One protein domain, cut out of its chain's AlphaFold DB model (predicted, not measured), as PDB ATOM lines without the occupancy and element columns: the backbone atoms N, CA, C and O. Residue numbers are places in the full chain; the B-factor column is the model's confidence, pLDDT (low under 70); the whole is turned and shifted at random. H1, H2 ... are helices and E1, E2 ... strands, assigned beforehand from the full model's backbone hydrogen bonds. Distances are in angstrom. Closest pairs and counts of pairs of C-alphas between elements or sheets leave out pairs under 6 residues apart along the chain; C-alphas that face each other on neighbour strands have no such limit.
ATOM      1  N   THR A 102     -28.107 -17.173  -6.665       73.94
ATOM      2  CA  THR A 102     -27.054 -17.454  -5.692       73.94
ATOM      3  C   THR A 102     -25.916 -16.443  -5.853       73.94
ATOM      4  O   THR A 102     -25.857 -15.700  -6.836       73.94
ATOM      5  N   GLY A 103     -25.018 -16.392  -4.870       68.81
ATOM      6  CA  GLY A 103     -23.909 -15.438  -4.847       68.81
ATOM      7  C   GLY A 103     -24.316 -14.033  -4.397       68.81
ATOM      8  O   GLY A 103     -25.458 -13.776  -4.005       68.81
ATOM      9  N   GLY A 104     -23.350 -13.122  -4.411       69.31
ATOM     10  CA  GLY A 104     -23.502 -11.748  -3.955       69.31
ATOM     11  C   GLY A 104     -22.592 -10.782  -4.706       69.31
ATOM     12  O   GLY A 104     -22.041 -11.079  -5.762       69.31
ATOM     13  N   LEU A 105     -22.423  -9.574  -4.170       64.19
ATOM     14  CA  LEU A 105     -21.619  -8.537  -4.836       64.19
ATOM     15  C   LEU A 105     -20.114  -8.817  -4.828       64.19
ATOM     16  O   LEU A 105     -19.382  -8.213  -5.606       64.19
ATOM     17  N   SER A 106     -19.654  -9.688  -3.934       58.28
ATOM     18  CA  SER A 106     -18.248 -10.064  -3.765       58.28
ATOM     19  C   SER A 106     -17.773 -11.094  -4.789       58.28
ATOM     20  O   SER A 106     -16.652 -11.009  -5.279       58.28
ATOM     21  N   ASP A 107     -18.622 -12.069  -5.084       65.38
ATOM     22  CA  ASP A 107     -18.357 -13.280  -5.866       65.38
ATOM     23  C   ASP A 107     -19.128 -13.303  -7.195       65.38
ATOM     24  O   ASP A 107     -18.880 -14.150  -8.053       65.38
ATOM     25  N   GLY A 108     -20.013 -12.324  -7.393       70.12
ATOM     26  CA  GLY A 108     -20.902 -12.234  -8.536       70.12
ATOM     27  C   GLY A 108     -22.192 -13.010  -8.297       70.12
ATOM     28  O   GLY A 108     -22.227 -14.037  -7.621       70.12
ATOM     29  N   PHE A 109     -23.275 -12.515  -8.885       75.94
ATOM     30  CA  PHE A 109     -24.546 -13.218  -8.851       75.94
ATOM     31  C   PHE A 109     -24.576 -14.305  -9.923       75.94
ATOM     32  O   PHE A 109     -24.205 -14.074 -11.076       75.94
ATOM     33  N   GLN A 110     -25.060 -15.479  -9.550       79.75
ATOM     34  CA  GLN A 110     -25.253 -16.617 -10.435       79.75
ATOM     35  C   GLN A 110     -26.693 -17.095 -10.339       79.75
ATOM     36  O   GLN A 110     -27.371 -16.886  -9.338       79.75
ATOM     37  N   VAL A 111     -27.183 -17.724 -11.397       80.62
ATOM     38  CA  VAL A 111     -28.551 -18.228 -11.452       80.62
ATOM     39  C   VAL A 111     -28.536 -19.688 -11.853       80.62
ATOM     40  O   VAL A 111     -28.047 -20.025 -12.929       80.62
ATOM     41  N   ALA A 112     -29.115 -20.542 -11.010       84.12
ATOM     42  CA  ALA A 112     -29.400 -21.934 -11.327       84.12
ATOM     43  C   ALA A 112     -30.478 -21.997 -12.424       84.12
ATOM     44  O   ALA A 112     -31.682 -21.990 -12.150       84.12
ATOM     45  N   PHE A 113     -30.043 -22.033 -13.682       82.94
ATOM     46  CA  PHE A 113     -30.911 -21.842 -14.841       82.94
ATOM     47  C   PHE A 113     -31.965 -22.946 -14.969       82.94
ATOM     48  O   PHE A 113     -33.111 -22.659 -15.301       82.94
ATOM     49  N   ALA A 114     -31.620 -24.193 -14.636       81.50
ATOM     50  CA  ALA A 114     -32.574 -25.304 -14.643       81.50
ATOM     51  C   ALA A 114     -33.759 -25.050 -13.691       81.50
ATOM     52  O   ALA A 114     -34.914 -25.216 -14.080       81.50
ATOM     53  N   VAL A 115     -33.476 -24.566 -12.475       81.94
ATOM     54  CA  VAL A 115     -34.498 -24.242 -11.466       81.94
ATOM     55  C   VAL A 115     -35.344 -23.051 -11.915       81.94
ATOM     56  O   VAL A 115     -36.571 -23.078 -11.786       81.94
ATOM     57  N   LEU A 116     -34.706 -22.014 -12.466       82.88
ATOM     58  CA  LEU A 116     -35.398 -20.842 -13.000       82.88
ATOM     59  C   LEU A 116     -36.340 -21.217 -14.149       82.88
ATOM     60  O   LEU A 116     -37.496 -20.803 -14.140       82.88
ATOM     61  N   SER A 117     -35.870 -22.010 -15.110       84.69
ATOM     62  CA  SER A 117     -36.640 -22.404 -16.291       84.69
ATOM     63  C   SER A 117     -37.806 -23.321 -15.947       84.69
ATOM     64  O   SER A 117     -38.918 -23.089 -16.421       84.69
ATOM     65  N   GLU A 118     -37.596 -24.307 -15.070       85.25
ATOM     66  CA  GLU A 118     -38.675 -25.176 -14.593       85.25
ATOM     67  C   GLU A 118     -39.749 -24.368 -13.849       85.25
ATOM     68  O   GLU A 118     -40.945 -24.500 -14.123       85.25
ATOM     69  N   THR A 119     -39.326 -23.483 -12.942       82.75
ATOM     70  CA  THR A 119     -40.257 -22.641 -12.183       82.75
ATOM     71  C   THR A 119     -40.995 -21.676 -13.110       82.75
ATOM     72  O   THR A 119     -42.209 -21.525 -12.996       82.75
ATOM     73  N   ASN A 120     -40.297 -21.063 -14.071       88.75
ATOM     74  CA  ASN A 120     -40.899 -20.157 -15.045       88.75
ATOM     75  C   ASN A 120     -41.935 -20.861 -15.928       88.75
ATOM     76  O   ASN A 120     -42.990 -20.290 -16.180       88.75
ATOM     77  N   ALA A 121     -41.672 -22.095 -16.368       89.19
ATOM     78  CA  ALA A 121     -42.624 -22.865 -17.166       89.19
ATOM     79  C   ALA A 121     -43.942 -23.090 -16.408       89.19
ATOM     80  O   ALA A 121     -45.015 -22.827 -16.945       89.19
ATOM     81  N   LYS A 122     -43.860 -23.478 -15.130       87.75
ATOM     82  CA  LYS A 122     -45.038 -23.675 -14.269       87.75
ATOM     83  C   LYS A 122     -45.770 -22.363 -13.973       87.75
ATOM     84  O   LYS A 122     -46.999 -22.320 -13.974       87.75
ATOM     85  N   VAL A 123     -45.033 -21.272 -13.754       84.00
ATOM     86  CA  VAL A 123     -45.605 -19.923 -13.591       84.00
ATOM     87  C   VAL A 123     -46.345 -19.492 -14.860       84.00
ATOM     88  O   VAL A 123     -47.465 -18.988 -14.766       84.00
ATOM     89  N   ASN A 124     -45.771 -19.734 -16.038       91.31
ATOM     90  CA  ASN A 124     -46.384 -19.398 -17.319       91.31
ATOM     91  C   ASN A 124     -47.648 -20.220 -17.584       91.31
ATOM     92  O   ASN A 124     -48.675 -19.653 -17.947       91.31
ATOM     93  N   GLU A 125     -47.607 -21.525 -17.322       89.50
ATOM     94  CA  GLU A 125     -48.757 -22.417 -17.474       89.50
ATOM     95  C   GLU A 125     -49.951 -21.975 -16.616       89.50
ATOM     96  O   GLU A 125     -51.091 -21.949 -17.083       89.50
ATOM     97  N   VAL A 126     -49.697 -21.601 -15.358       81.88
ATOM     98  CA  VAL A 126     -50.764 -21.301 -14.395       81.88
ATOM     99  C   VAL A 126     -51.229 -19.846 -14.461       81.88
ATOM    100  O   VAL A 126     -52.427 -19.576 -14.324       81.88
ATOM    101  N   LEU A 127     -50.305 -18.901 -14.650       80.50
ATOM    102  CA  LEU A 127     -50.577 -17.463 -14.552       80.50
ATOM    103  C   LEU A 127     -50.532 -16.732 -15.896       80.50
ATOM    104  O   LEU A 127     -50.978 -15.588 -15.962       80.50
ATOM    105  N   GLY A 128     -50.003 -17.355 -16.954       85.50
ATOM    106  CA  GLY A 128     -49.766 -16.697 -18.243       85.50
ATOM    107  C   GLY A 128     -48.681 -15.617 -18.185       85.50
ATOM    108  O   GLY A 128     -48.666 -14.720 -19.024       85.50
ATOM    109  N   LEU A 129     -47.809 -15.667 -17.174       85.19
ATOM    110  CA  LEU A 129     -46.757 -14.683 -16.913       85.19
ATOM    111  C   LEU A 129     -45.385 -15.354 -16.932       85.19
ATOM    112  O   LEU A 129     -45.268 -16.544 -16.659       85.19
ATOM    113  N   ASN A 130     -44.341 -14.575 -17.199       84.50
ATOM    114  CA  ASN A 130     -42.964 -15.017 -17.009       84.50
ATOM    115  C   ASN A 130     -42.342 -14.315 -15.801       84.50
ATOM    116  O   ASN A 130     -42.706 -13.191 -15.450       84.50
ATOM    117  N   LEU A 131     -41.368 -14.977 -15.191       82.38
ATOM    118  CA  LEU A 131     -40.473 -14.372 -14.220       82.38
ATOM    119  C   LEU A 131     -39.559 -13.373 -14.935       82.38
ATOM    120  O   LEU A 131     -38.983 -13.682 -15.980       82.38
ATOM    121  N   ILE A 132     -39.360 -12.202 -14.331       83.69
ATOM    122  CA  ILE A 132     -38.515 -11.136 -14.893       83.69
ATOM    123  C   ILE A 132     -37.088 -11.647 -15.140       83.69
ATOM    124  O   ILE A 132     -36.481 -11.362 -16.173       83.69
ATOM    125  N   LEU A 133     -36.569 -12.457 -14.212       82.69
ATOM    126  CA  LEU A 133     -35.250 -13.072 -14.332       82.69
ATOM    127  C   LEU A 133     -35.169 -14.056 -15.513       82.69
ATOM    128  O   LEU A 133     -34.157 -14.095 -16.211       82.69
ATOM    129  N   ALA A 134     -36.238 -14.807 -15.787       85.31
ATOM    130  CA  ALA A 134     -36.290 -15.735 -16.917       85.31
ATOM    131  C   ALA A 134     -36.341 -14.996 -18.261       85.31
ATOM    132  O   ALA A 134     -35.630 -15.367 -19.193       85.31
ATOM    133  N   GLU A 135     -37.115 -13.910 -18.363       85.06
ATOM    134  CA  GLU A 135     -37.168 -13.103 -19.590       85.06
ATOM    135  C   GLU A 135     -35.817 -12.468 -19.924       85.06
ATOM    136  O   GLU A 135     -35.407 -12.445 -21.086       85.06
ATOM    137  N   ARG A 136     -35.103 -12.005 -18.896       83.38
ATOM    138  CA  ARG A 136     -33.752 -11.447 -19.017       83.38
ATOM    139  C   ARG A 136     -32.740 -12.460 -19.534       83.38
ATOM    140  O   ARG A 136     -31.935 -12.133 -20.403       83.38
ATOM    141  N   LEU A 137     -32.790 -13.688 -19.026       84.56
ATOM    142  CA  LEU A 137     -31.805 -14.723 -19.344       84.56
ATOM    143  C   LEU A 137     -32.166 -15.572 -20.572       84.56
ATOM    144  O   LEU A 137     -31.342 -16.373 -21.009       84.56
ATOM    145  N   ARG A 138     -33.339 -15.358 -21.185       79.12
ATOM    146  CA  ARG A 138     -33.889 -16.163 -22.293       79.12
ATOM    147  C   ARG A 138     -32.939 -16.386 -23.480       79.12
ATOM    148  O   ARG A 138     -33.053 -17.391 -24.166       79.12
ATOM    149  N   ASN A 139     -32.008 -15.466 -23.738       74.31
ATOM    150  CA  ASN A 139     -31.072 -15.554 -24.870       74.31
ATOM    151  C   ASN A 139     -29.643 -15.965 -24.468       74.31
ATOM    152  O   ASN A 139     -28.772 -16.056 -25.333       74.31
ATOM    153  N   ARG A 140     -29.378 -16.175 -23.173       68.75
ATOM    154  CA  ARG A 140     -28.030 -16.450 -22.642       68.75
ATOM    155  C   ARG A 140     -27.752 -17.925 -22.387       68.75
ATOM    156  O   ARG A 140     -26.602 -18.307 -22.214       68.75
ATOM    157  N   GLU A 141     -28.783 -18.755 -22.461       59.12
ATOM    158  CA  GLU A 141     -28.681 -20.214 -22.375       59.12
ATOM    159  C   GLU A 141     -27.723 -20.795 -23.435       59.12
ATOM    160  O   GLU A 141     -26.987 -21.736 -23.165       59.12
ATOM    161  N   LEU A 142     -27.646 -20.164 -24.615       54.50
ATOM    162  CA  LEU A 142     -26.734 -20.541 -25.704       54.50
ATOM    163  C   LEU A 142     -25.268 -20.135 -25.467       54.50
ATOM    164  O   LEU A 142     -24.399 -20.525 -26.244       54.50
ATOM    165  N   GLN A 143     -24.997 -19.310 -24.452       53.59
ATOM    166  CA  GLN A 143     -23.681 -18.715 -24.192       53.59
ATOM    167  C   GLN A 143     -22.991 -19.300 -22.951       53.59
ATOM    168  O   GLN A 143     -21.801 -19.058 -22.756       53.59
ATOM    169  N   CYS A 144     -23.694 -20.086 -22.129       53.91
ATOM    170  CA  CYS A 144     -23.094 -20.727 -20.963       53.91
ATOM    171  C   CYS A 144     -22.307 -21.982 -21.354       53.91
ATOM    172  O   CYS A 144     -22.862 -22.958 -21.852       53.91
ATOM    173  N   ALA A 145     -20.999 -21.947 -21.091       45.56
ATOM    174  CA  ALA A 145     -20.087 -23.073 -21.283       45.56
ATOM    175  C   ALA A 145     -20.169 -24.114 -20.150       45.56
ATOM    176  O   ALA A 145     -19.747 -25.253 -20.348       45.56
ATOM    177  N   GLU A 146     -20.721 -23.748 -18.985       51.28
ATOM    178  CA  GLU A 146     -20.922 -24.664 -17.861       51.28
ATOM    179  C   GLU A 146     -22.395 -25.076 -17.699       51.28
ATOM    180  O   GLU A 146     -23.298 -24.235 -17.768       51.28
ATOM    181  N   PRO A 147     -22.664 -26.372 -17.467       55.94
ATOM    182  CA  PRO A 147     -24.016 -26.875 -17.319       55.94
ATOM    183  C   PRO A 147     -24.597 -26.465 -15.960       55.94
ATOM    184  O   PRO A 147     -24.245 -27.019 -14.923       55.94
ATOM    185  N   GLY A 148     -25.542 -25.523 -15.975       72.44
ATOM    186  CA  GLY A 148     -26.504 -25.329 -14.885       72.44
ATOM    187  C   GLY A 148     -26.540 -23.939 -14.257       72.44
ATOM    188  O   GLY A 148     -27.606 -23.552 -13.777       72.44
ATOM    189  N   PHE A 149     -25.449 -23.169 -14.313       76.44
ATOM    190  CA  PHE A 149     -25.381 -21.817 -13.747       76.44
ATOM    191  C   PHE A 149     -25.099 -20.758 -14.815       76.44
ATOM    192  O   PHE A 149     -24.269 -20.946 -15.702       76.44
ATOM    193  N   VAL A 150     -25.801 -19.629 -14.724       81.62
ATOM    194  CA  VAL A 150     -25.592 -18.450 -15.574       81.62
ATOM    195  C   VAL A 150     -25.161 -17.290 -14.690       81.62
ATOM    196  O   VAL A 150     -25.898 -16.891 -13.787       81.62
ATOM    197  N   THR A 151     -23.973 -16.743 -14.941       82.69
ATOM    198  CA  THR A 151     -23.486 -15.545 -14.249       82.69
ATOM    199  C   THR A 151     -24.251 -14.314 -14.732       82.69
ATOM    200  O   THR A 151     -24.430 -14.110 -15.936       82.69
ATOM    201  N   LEU A 152     -24.714 -13.488 -13.795       80.56
ATOM    202  CA  LEU A 152     -25.348 -12.211 -14.103       80.56
ATOM    203  C   LEU A 152     -24.293 -11.161 -14.440       80.56
ATOM    204  O   LEU A 152     -23.286 -11.019 -13.749       80.56
ATOM    205  N   GLU A 153     -24.558 -10.385 -15.485       83.12
ATOM    206  CA  GLU A 153     -23.728  -9.243 -15.842       83.12
ATOM    207  C   GLU A 153     -24.131  -8.029 -14.999       83.12
ATOM    208  O   GLU A 153     -25.242  -7.952 -14.469       83.12
ATOM    209  N   GLU A 154     -23.259  -7.024 -14.931       75.88
ATOM    210  CA  GLU A 154     -23.535  -5.771 -14.215       75.88
ATOM    211  C   GLU A 154     -24.856  -5.119 -14.668       75.88
ATOM    212  O   GLU A 154     -25.614  -4.593 -13.853       75.88
ATOM    213  N   SER A 155     -25.193  -5.227 -15.958       79.06
ATOM    214  CA  SER A 155     -26.445  -4.711 -16.524       79.06
ATOM    215  C   SER A 155     -27.707  -5.412 -15.992       79.06
ATOM    216  O   SER A 155     -28.781  -4.800 -15.937       79.06
ATOM    217  N   ASP A 156     -27.600  -6.672 -15.568       78.62
ATOM    218  CA  ASP A 156     -28.693  -7.425 -14.949       78.62
ATOM    219  C   ASP A 156     -28.800  -7.109 -13.475       78.62
ATOM    220  O   ASP A 156     -29.896  -6.835 -12.997       78.62
ATOM    221  N   VAL A 157     -27.664  -7.056 -12.780       76.50
ATOM    222  CA  VAL A 157     -27.595  -6.645 -11.374       76.50
ATOM    223  C   VAL A 157     -28.260  -5.281 -11.197       76.50
ATOM    224  O   VAL A 157     -29.065  -5.107 -10.284       76.50
ATOM    225  N   VAL A 158     -27.996  -4.344 -12.117       73.56
ATOM    226  CA  VAL A 158     -28.612  -3.012 -12.113       73.56
ATOM    227  C   VAL A 158     -30.120  -3.059 -12.306       73.56
ATOM    228  O   VAL A 158     -30.866  -2.390 -11.594       73.56
ATOM    229  N   ALA A 159     -30.584  -3.834 -13.276       72.69
ATOM    230  CA  ALA A 159     -31.997  -3.877 -13.611       72.69
ATOM    231  C   ALA A 159     -32.850  -4.661 -12.612       72.69
ATOM    232  O   ALA A 159     -34.037  -4.383 -12.473       72.69
ATOM    233  N   LEU A 160     -32.243  -5.630 -11.933       71.50
ATOM    234  CA  LEU A 160     -32.858  -6.407 -10.863       71.50
ATOM    235  C   LEU A 160     -32.792  -5.671  -9.512       71.50
ATOM    236  O   LEU A 160     -33.291  -6.176  -8.510       71.50
ATOM    237  N   GLY A 161     -32.176  -4.481  -9.467       71.31
ATOM    238  CA  GLY A 161     -32.034  -3.691  -8.243       71.31
ATOM    239  C   GLY A 161     -31.097  -4.323  -7.208       71.31
ATOM    240  O   GLY A 161     -31.153  -3.973  -6.030       71.31
TER     241      GLY A 161
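This is residues 102 to 161 of the 249 residues of an uncharacterized protein of Coniochaeta ligniaria NRRL 30616 (UniProt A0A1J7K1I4). A small sheet of three short strands, E1, E2 and E3, makes one end of the domain, and the long helix H1, starting directly after E2, leads away from it as an arm. From the far end of H1 the chain folds back to the short helix H2, which packs on the first part of H1 near the middle of the domain; a long loop then leads to E3, and the short helix H3 follows beyond the end of E3. The printed part has 60 residues, with three named helices and three named strands in the order E1, E2, H1, H2, E3, H3. The class is mixed, helices and strands, and the sheet runs E1, E2, E3, all antiparallel. The whole is compact, with a radius of gyration of the C-alphas of 11.8 A and spans of 36 by 26 by 18 A.

Strand E1, residues 102 to 104, begins at C-alpha 102 (-27.054, -17.454, -5.692) and is 6.9 A long. Strand E2, residues 108 to 112, is 13.2 A long. Helix H1, residues 113 to 127, is 20.1 A long and ends at C-alpha 127 (-50.577, -17.463, -14.552). Helix H2, residues 132 to 137, is 8.8 A long. Strand E3, residues 149 to 151, is 6.6 A long. Helix H3, residues 154 to 159, is 8.7 A long and ends at C-alpha 159 (-31.997, -3.877, -13.611).

E1 and E2 form a hairpin, antiparallel at 172 degrees, with N 102 and O 110 2.8 A apart, within hydrogen-bond range. E2 and E3 are antiparallel at 150 degrees, with N 111 and O 150 2.8 A apart, also within range. The pairing is staggered: E2 pairs with E1 over residues 108 to 110 and with E3 over residues 110 to 112. E1 and E3, the edge strands, are apart. H1 only grazes the sheet, with residues 113 to 115. H1 touches H2 with residues 116 to 120 alone, at a steep tilt of 46 degrees, opposite ways; their closest C-alphas, of Leu 116 and Ala 134, are 6.5 A apart. H2 only grazes the sheet, with residues 133 to 137. H3 only grazes the sheet too, with residues 154 to 157. H2 and H3 are close but not clearly touching, the C-alphas of Arg 136 and Asp 156 being the closest at 7.6 A. H1 and H3 are apart. In H1, H2 and H3 every O i to N i+4 pair is within hydrogen-bond range.

The two C-alphas farthest apart, those of Ser 106 and Val 126, are 36.0 A apart. The printed part has no cut. The link from H2 to E3, with 11 residues between them, is long; the other links are tight. The mean pLDDT of the printed part is 76.3, and it is under 70 at residues 103 to 107 and 140 to 147.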